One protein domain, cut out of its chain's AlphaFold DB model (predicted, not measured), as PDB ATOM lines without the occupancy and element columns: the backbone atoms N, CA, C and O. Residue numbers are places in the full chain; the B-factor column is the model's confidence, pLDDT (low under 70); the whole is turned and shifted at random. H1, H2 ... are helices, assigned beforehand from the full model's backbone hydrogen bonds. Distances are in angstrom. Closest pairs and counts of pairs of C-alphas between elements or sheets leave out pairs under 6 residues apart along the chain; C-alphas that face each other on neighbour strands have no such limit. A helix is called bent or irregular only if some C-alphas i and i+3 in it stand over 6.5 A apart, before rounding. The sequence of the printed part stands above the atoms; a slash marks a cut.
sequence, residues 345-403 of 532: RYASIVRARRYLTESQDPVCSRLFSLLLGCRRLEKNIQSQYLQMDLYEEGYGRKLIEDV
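AT A GLANCE: This is residues 345 to 403 of the 532 residues of an uncharacterized protein of Cystoisospora suis (UniProt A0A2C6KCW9). A short helix, H1, and a helix far longer, H2, make a lopsided V: H1 is the short arm, the chain turns sharply at residues 359 to 361, and H2 runs off as a long, nearly straight arm that makes the length of the whole. The arms come near each other beside this turn, and most of H2 stands free. The printed part has 59 residues with two named helices, H1 then H2, and no named strand; its class is all helix. It is extended, with a radius of gyration of the C-alphas of 19.9 A and spans of 62 by 22 by 9 A.

HOW THE PARTS SIT: H1, residues 345 to 358, and H2, residues 362 to 403, are close but not clearly touching, with 2 pairs of C-alphas within 8 A. Their closest C-alphas, those of Leu 356 and Cys 364, are 6.9 A apart. They run opposite ways at a steep tilt of 42 degrees, and their centres are 26.7 A apart. In H1 every O i to N i+4 pair is within hydrogen-bond range; in H2 35 of 38 are.

IN THESE COORDINATES: H1 begins at C-alpha 345, (33.549, -27.392, -8.949), and is 20.2 A long from first to last C-alpha. H2 begins at C-alpha 362, (55.088, -37.130, -17.534), and ends at C-alpha 403, (53.239, 5.020, 22.935), 58.5 A away. H2 has a kink of 27 degrees near residue 397. It is neither bent nor irregular, but only just: C-alphas 393 and 396 are 6.3 A apart.

THE WHOLE: The two C-alphas farthest apart, those of Gln 360 and Val 403, are 61.7 A apart. The printed part has no cut, and the link from H1 to H2 is tight. The mean pLDDT of the printed part is 75.9, that of H1 64 and that of H2 80; 16 residues are under 70, among them residues 345 to 350.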
ATOM      1  N   ARG A 345      32.116 -27.692  -8.754       51.00
ATOM      2  CA  ARG A 345      33.549 -27.392  -8.949       51.00
ATOM      3  C   ARG A 345      34.465 -28.369  -8.206       51.00
ATOM      4  O   ARG A 345      35.568 -28.650  -8.665       51.00
ATOM      5  N   TYR A 346      34.019 -28.937  -7.086       48.69
ATOM      6  CA  TYR A 346      34.790 -29.972  -6.391       48.69
ATOM      7  C   TYR A 346      34.732 -31.312  -7.133       48.69
ATOM      8  O   TYR A 346      35.749 -31.998  -7.241       48.69
ATOM      9  N   ALA A 347      33.582 -31.655  -7.719       57.41
ATOM     10  CA  ALA A 347      33.434 -32.867  -8.523       57.41
ATOM     11  C   ALA A 347      34.304 -32.846  -9.797       57.41
ATOM     12  O   ALA A 347      34.853 -33.884 -10.178       57.41
ATOM     13  N   SER A 348      34.487 -31.679 -10.429       63.50
ATOM     14  CA  SER A 348      35.366 -31.540 -11.600       63.50
ATOM     15  C   SER A 348      36.849 -31.678 -11.241       63.50
ATOM     16  O   SER A 348      37.583 -32.350 -11.962       63.50
ATOM     17  N   ILE A 349      37.281 -31.156 -10.086       63.69
ATOM     18  CA  ILE A 349      38.659 -31.321  -9.587       63.69
ATOM     19  C   ILE A 349      38.951 -32.788  -9.243       63.69
ATOM     20  O   ILE A 349      40.030 -33.289  -9.555       63.69
ATOM     21  N   VAL A 350      37.996 -33.502  -8.638       68.50
ATOM     22  CA  VAL A 350      38.161 -34.930  -8.316       68.50
ATOM     23  C   VAL A 350      38.231 -35.785  -9.588       68.50
ATOM     24  O   VAL A 350      39.066 -36.686  -9.660       68.50
ATOM     25  N   ARG A 351      37.428 -35.480 -10.620       71.56
ATOM     26  CA  ARG A 351      37.531 -36.157 -11.927       71.56
ATOM     27  C   ARG A 351      38.838 -35.847 -12.647       71.56
ATOM     28  O   ARG A 351      39.457 -36.775 -13.154       71.56
ATOM     29  N   ALA A 352      39.284 -34.590 -12.646       67.69
ATOM     30  CA  ALA A 352      40.571 -34.209 -13.225       67.69
ATOM     31  C   ALA A 352      41.725 -34.932 -12.521       67.69
ATOM     32  O   ALA A 352      42.607 -35.473 -13.176       67.69
ATOM     33  N   ARG A 353      41.675 -35.034 -11.186       64.94
ATOM     34  CA  ARG A 353      42.671 -35.776 -10.406       64.94
ATOM     35  C   ARG A 353      42.702 -37.261 -10.770       64.94
ATOM     36  O   ARG A 353      43.790 -37.810 -10.864       64.94
ATOM     37  N   ARG A 354      41.538 -37.880 -11.002       72.62
ATOM     38  CA  ARG A 354      41.421 -39.296 -11.390       72.62
ATOM     39  C   ARG A 354      41.966 -39.560 -12.794       72.62
ATOM     40  O   ARG A 354      42.768 -40.470 -12.965       72.62
ATOM     41  N   TYR A 355      41.601 -38.710 -13.753       69.38
ATOM     42  CA  TYR A 355      42.106 -38.780 -15.126       69.38
ATOM     43  C   TYR A 355      43.631 -38.613 -15.174       69.38
ATOM     44  O   TYR A 355      44.308 -39.360 -15.867       69.38
ATOM     45  N   LEU A 356      44.181 -37.703 -14.364       60.00
ATOM     46  CA  LEU A 356      45.623 -37.449 -14.289       60.00
ATOM     47  C   LEU A 356      46.408 -38.564 -13.589       60.00
ATOM     48  O   LEU A 356      47.553 -38.808 -13.946       60.00
ATOM     49  N   THR A 357      45.819 -39.247 -12.601       64.06
ATOM     50  CA  THR A 357      46.441 -40.442 -12.001       64.06
ATOM     51  C   THR A 357      46.405 -41.656 -12.924       64.06
ATOM     52  O   THR A 357      47.240 -42.543 -12.785       64.06
ATOM     53  N   GLU A 358      45.443 -41.708 -13.846       73.69
ATOM     54  CA  GLU A 358      45.311 -42.787 -14.830       73.69
ATOM     55  C   GLU A 358      46.151 -42.512 -16.092       73.69
ATOM     56  O   GLU A 358      46.674 -43.448 -16.697       73.69
ATOM     57  N   SER A 359      46.370 -41.244 -16.458       64.81
ATOM     58  CA  SER A 359      47.294 -40.860 -17.525       64.81
ATOM     59  C   SER A 359      48.738 -40.853 -17.007       64.81
ATOM     60  O   SER A 359      49.148 -39.918 -16.323       64.81
ATOM     61  N   GLN A 360      49.546 -41.853 -17.368       69.56
ATOM     62  CA  GLN A 360      50.995 -41.888 -17.090       69.56
ATOM     63  C   GLN A 360      51.802 -40.854 -17.910       69.56
ATOM     64  O   GLN A 360      52.957 -41.092 -18.254       69.56
ATOM     65  N   ASP A 361      51.211 -39.710 -18.263       82.44
ATOM     66  CA  ASP A 361      51.888 -38.693 -19.057       82.44
ATOM     67  C   ASP A 361      52.807 -37.841 -18.152       82.44
ATOM     68  O   ASP A 361      52.322 -37.115 -17.268       82.44
ATOM     69  N   PRO A 362      54.142 -37.897 -18.339       76.88
ATOM     70  CA  PRO A 362      55.088 -37.130 -17.534       76.88
ATOM     71  C   PRO A 362      54.892 -35.613 -17.670       76.88
ATOM     72  O   PRO A 362      55.230 -34.867 -16.745       76.88
ATOM     73  N   VAL A 363      54.315 -35.135 -18.780       78.88
ATOM     74  CA  VAL A 363      54.026 -33.710 -18.998       78.88
ATOM     75  C   VAL A 363      52.878 -33.252 -18.098       78.88
ATOM     76  O   VAL A 363      52.974 -32.212 -17.440       78.88
ATOM     77  N   CYS A 364      51.827 -34.066 -17.981       74.25
ATOM     78  CA  CYS A 364      50.694 -33.799 -17.098       74.25
ATOM     79  C   CYS A 364      51.096 -33.782 -15.615       74.25
ATOM     80  O   CYS A 364      50.637 -32.919 -14.863       74.25
ATOM     81  N   SER A 365      52.000 -34.676 -15.199       74.75
ATOM     82  CA  SER A 365      52.530 -34.709 -13.826       74.75
ATOM     83  C   SER A 365      53.326 -33.444 -13.468       74.75
ATOM     84  O   SER A 365      53.142 -32.859 -12.391       74.75
ATOM     85  N   ARG A 366      54.157 -32.951 -14.399       76.00
ATOM     86  CA  ARG A 366      54.913 -31.696 -14.226       76.00
ATOM     87  C   ARG A 366      53.994 -30.479 -14.150       76.00
ATOM     88  O   ARG A 366      54.148 -29.664 -13.242       76.00
ATOM     89  N   LEU A 367      53.001 -30.385 -15.037       84.62
ATOM     90  CA  LEU A 367      52.020 -29.295 -15.020       84.62
ATOM     91  C   LEU A 367      51.217 -29.279 -13.710       84.62
ATOM     92  O   LEU A 367      51.004 -28.221 -13.122       84.62
ATOM     93  N   PHE A 368      50.801 -30.447 -13.217       78.06
ATOM     94  CA  PHE A 368      50.055 -30.542 -11.963       78.06
ATOM     95  C   PHE A 368      50.910 -30.169 -10.746       78.06
ATOM     96  O   PHE A 368      50.430 -29.483  -9.842       78.06
ATOM     97  N   SER A 369      52.185 -30.560 -10.740       79.19
ATOM     98  CA  SER A 369      53.141 -30.167  -9.698       79.19
ATOM     99  C   SER A 369      53.356 -28.652  -9.675       79.19
ATOM    100  O   SER A 369      53.323 -28.048  -8.602       79.19
ATOM    101  N   LEU A 370      53.460 -28.024 -10.851       84.75
ATOM    102  CA  LEU A 370      53.540 -26.569 -10.986       84.75
ATOM    103  C   LEU A 370      52.264 -25.882 -10.470       84.75
ATOM    104  O   LEU A 370      52.344 -24.970  -9.653       84.75
ATOM    105  N   LEU A 371      51.080 -26.366 -10.858       83.06
ATOM    106  CA  LEU A 371      49.796 -25.824 -10.391       83.06
ATOM    107  C   LEU A 371      49.616 -25.956  -8.870       83.06
ATOM    108  O   LEU A 371      49.103 -25.041  -8.217       83.06
ATOM    109  N   LEU A 372      50.041 -27.078  -8.283       78.44
ATOM    110  CA  LEU A 372      50.047 -27.258  -6.830       78.44
ATOM    111  C   LEU A 372      51.057 -26.335  -6.141       78.44
ATOM    112  O   LEU A 372      50.746 -25.809  -5.068       78.44
ATOM    113  N   GLY A 373      52.223 -26.117  -6.753       85.88
ATOM    114  CA  GLY A 373      53.218 -25.140  -6.314       85.88
ATOM    115  C   GLY A 373      52.640 -23.726  -6.274       85.88
ATOM    116  O   GLY A 373      52.671 -23.089  -5.222       85.88
ATOM    117  N   CYS A 374      51.993 -23.289  -7.357       86.38
ATOM    118  CA  CYS A 374      51.335 -21.983  -7.437       86.38
ATOM    119  C   CYS A 374      50.251 -21.812  -6.365       86.38
ATOM    120  O   CYS A 374      50.207 -20.783  -5.700       86.38
ATOM    121  N   ARG A 375      49.419 -22.834  -6.113       79.38
ATOM    122  CA  ARG A 375      48.394 -22.766  -5.051       79.38
ATOM    123  C   ARG A 375      48.977 -22.716  -3.640       79.38
ATOM    124  O   ARG A 375      48.379 -22.114  -2.750       79.38
ATOM    125  N   ARG A 376      50.104 -23.390  -3.396       79.62
ATOM    126  CA  ARG A 376      50.810 -23.293  -2.107       79.62
ATOM    127  C   ARG A 376      51.421 -21.908  -1.928       79.62
ATOM    128  O   ARG A 376      51.309 -21.355  -0.839       79.62
ATOM    129  N   LEU A 377      52.004 -21.352  -2.990       80.25
ATOM    130  CA  LEU A 377      52.552 -20.000  -2.998       80.25
ATOM    131  C   LEU A 377      51.461 -18.952  -2.750       80.25
ATOM    132  O   LEU A 377      51.629 -18.107  -1.881       80.25
ATOM    133  N   GLU A 378      50.317 -19.063  -3.424       86.81
ATOM    134  CA  GLU A 378      49.166 -18.171  -3.243       86.81
ATOM    135  C   GLU A 378      48.681 -18.155  -1.786       86.81
ATOM    136  O   GLU A 378      48.507 -17.091  -1.198       86.81
ATOM    137  N   LYS A 379      48.546 -19.331  -1.160       85.62
ATOM    138  CA  LYS A 379      48.181 -19.424   0.263       85.62
ATOM    139  C   LYS A 379      49.242 -18.839   1.190       85.62
ATOM    140  O   LYS A 379      48.890 -18.297   2.234       85.62
ATOM    141  N   ASN A 380      50.519 -18.962   0.835       86.19
ATOM    142  CA  ASN A 380      51.609 -18.383   1.613       86.19
ATOM    143  C   ASN A 380      51.564 -16.849   1.538       86.19
ATOM    144  O   ASN A 380      51.538 -16.190   2.574       86.19
ATOM    145  N   ILE A 381      51.402 -16.291   0.336       85.38
ATOM    146  CA  ILE A 381      51.230 -14.850   0.113       85.38
ATOM    147  C   ILE A 381      49.999 -14.325   0.867       85.38
ATOM    148  O   ILE A 381      50.107 -13.364   1.621       85.38
ATOM    149  N   GLN A 382      48.847 -14.996   0.758       86.38
ATOM    150  CA  GLN A 382      47.639 -14.634   1.513       86.38
ATOM    151  C   GLN A 382      47.866 -14.680   3.030       86.38
ATOM    152  O   GLN A 382      47.362 -13.825   3.753       86.38
ATOM    153  N   SER A 383      48.640 -15.652   3.522       86.62
ATOM    154  CA  SER A 383      48.973 -15.725   4.946       86.62
ATOM    155  C   SER A 383      49.896 -14.592   5.400       86.62
ATOM    156  O   SER A 383      49.745 -14.121   6.524       86.62
ATOM    157  N   GLN A 384      50.796 -14.117   4.533       84.75
ATOM    158  CA  GLN A 384      51.660 -12.968   4.811       84.75
ATOM    159  C   GLN A 384      50.867 -11.657   4.818       84.75
ATOM    160  O   GLN A 384      51.033 -10.870   5.746       84.75
ATOM    161  N   TYR A 385      49.953 -11.456   3.861       86.06
ATOM    162  CA  TYR A 385      49.039 -10.308   3.874       86.06
ATOM    163  C   TYR A 385      48.167 -10.300   5.130       86.06
ATOM    164  O   TYR A 385      48.129  -9.302   5.832       86.06
ATOM    165  N   LEU A 386      47.575 -11.440   5.497       84.38
ATOM    166  CA  LEU A 386      46.774 -11.534   6.718       84.38
ATOM    167  C   LEU A 386      47.601 -11.247   7.983       84.38
ATOM    168  O   LEU A 386      47.096 -10.649   8.928       84.38
ATOM    169  N   GLN A 387      48.865 -11.678   8.034       78.81
ATOM    170  CA  GLN A 387      49.759 -11.354   9.150       78.81
ATOM    171  C   GLN A 387      50.082  -9.859   9.215       78.81
ATOM    172  O   GLN A 387      50.139  -9.309  10.314       78.81
ATOM    173  N   MET A 388      50.269  -9.214   8.064       86.94
ATOM    174  CA  MET A 388      50.495  -7.775   7.965       86.94
ATOM    175  C   MET A 388      49.247  -6.989   8.381       86.94
ATOM    176  O   MET A 388      49.354  -6.122   9.240       86.94
ATOM    177  N   ASP A 389      48.063  -7.372   7.897       83.12
ATOM    178  CA  ASP A 389      46.788  -6.748   8.273       83.12
ATOM    179  C   ASP A 389      46.534  -6.887   9.780       83.12
ATOM    180  O   ASP A 389      46.229  -5.917  10.465       83.12
ATOM    181  N   LEU A 390      46.740  -8.081  10.351       77.62
ATOM    182  CA  LEU A 390      46.606  -8.292  11.797       77.62
ATOM    183  C   LEU A 390      47.627  -7.483  12.607       77.62
ATOM    184  O   LEU A 390      47.336  -7.074  13.736       77.62
ATOM    185  N   TYR A 391      48.819  -7.254  12.052       82.88
ATOM    186  CA  TYR A 391      49.818  -6.398  12.673       82.88
ATOM    187  C   TYR A 391      49.386  -4.932  12.622       82.88
ATOM    188  O   TYR A 391      49.392  -4.283  13.662       82.88
ATOM    189  N   GLU A 392      48.947  -4.419  11.474       81.38
ATOM    190  CA  GLU A 392      48.501  -3.029  11.307       81.38
ATOM    191  C   GLU A 392      47.222  -2.722  12.098       81.38
ATOM    192  O   GLU A 392      47.121  -1.689  12.769       81.38
ATOM    193  N   GLU A 393      46.247  -3.629  12.076       82.44
ATOM    194  CA  GLU A 393      44.965  -3.441  12.752       82.44
ATOM    195  C   GLU A 393      45.031  -3.720  14.254       82.44
ATOM    196  O   GLU A 393      44.396  -3.006  15.031       82.44
ATOM    197  N   GLY A 394      45.794  -4.730  14.679       80.38
ATOM    198  CA  GLY A 394      45.793  -5.199  16.066       80.38
ATOM    199  C   GLY A 394      46.932  -4.649  16.921       80.38
ATOM    200  O   GLY A 394      46.692  -4.107  18.001       80.38
ATOM    201  N   TYR A 395      48.175  -4.817  16.466       69.81
ATOM    202  CA  TYR A 395      49.365  -4.490  17.262       69.81
ATOM    203  C   TYR A 395      49.867  -3.067  17.007       69.81
ATOM    204  O   TYR A 395      50.208  -2.369  17.954       69.81
ATOM    205  N   GLY A 396      49.860  -2.612  15.755       76.50
ATOM    206  CA  GLY A 396      50.298  -1.284  15.341       76.50
ATOM    207  C   GLY A 396      49.434  -0.190  15.952       76.50
ATOM    208  O   GLY A 396      49.970   0.727  16.564       76.50
ATOM    209  N   ARG A 397      48.101  -0.319  15.886       71.06
ATOM    210  CA  ARG A 397      47.187   0.648  16.520       71.06
ATOM    211  C   ARG A 397      47.320   0.690  18.034       71.06
ATOM    212  O   ARG A 397      47.428   1.783  18.571       71.06
ATOM    213  N   LYS A 398      47.378  -0.459  18.715       75.56
ATOM    214  CA  LYS A 398      47.569  -0.484  20.174       75.56
ATOM    215  C   LYS A 398      48.915   0.087  20.594       75.56
ATOM    216  O   LYS A 398      48.969   0.849  21.542       75.56
ATOM    217  N   LEU A 399      49.988  -0.223  19.870       69.94
ATOM    218  CA  LEU A 399      51.307   0.327  20.168       69.94
ATOM    219  C   LEU A 399      51.353   1.840  19.907       69.94
ATOM    220  O   LEU A 399      51.959   2.573  20.678       69.94
ATOM    221  N   ILE A 400      50.679   2.323  18.861       68.75
ATOM    222  CA  ILE A 400      50.507   3.757  18.598       68.75
ATOM    223  C   ILE A 400      49.675   4.415  19.706       68.75
ATOM    224  O   ILE A 400      50.047   5.481  20.181       68.75
ATOM    225  N   GLU A 401      48.587   3.796  20.157       75.94
ATOM    226  CA  GLU A 401      47.788   4.311  21.271       75.94
ATOM    227  C   GLU A 401      48.587   4.331  22.580       75.94
ATOM    228  O   GLU A 401      48.612   5.357  23.249       75.94
ATOM    229  N   ASP A 402      49.312   3.265  22.904       75.31
ATOM    230  CA  ASP A 402      50.063   3.150  24.157       75.31
ATOM    231  C   ASP A 402      51.325   4.037  24.179       75.31
ATOM    232  O   ASP A 402      51.702   4.552  25.233       75.31
ATOM    233  N   VAL A 403      51.988   4.240  23.031       75.50
ATOM    234  CA  VAL A 403      53.239   5.020  22.935       75.50
ATOM    235  C   VAL A 403      52.988   6.490  22.597       75.50
ATOM    236  O   VAL A 403      53.686   7.358  23.120       75.50
TER     237      VAL A 403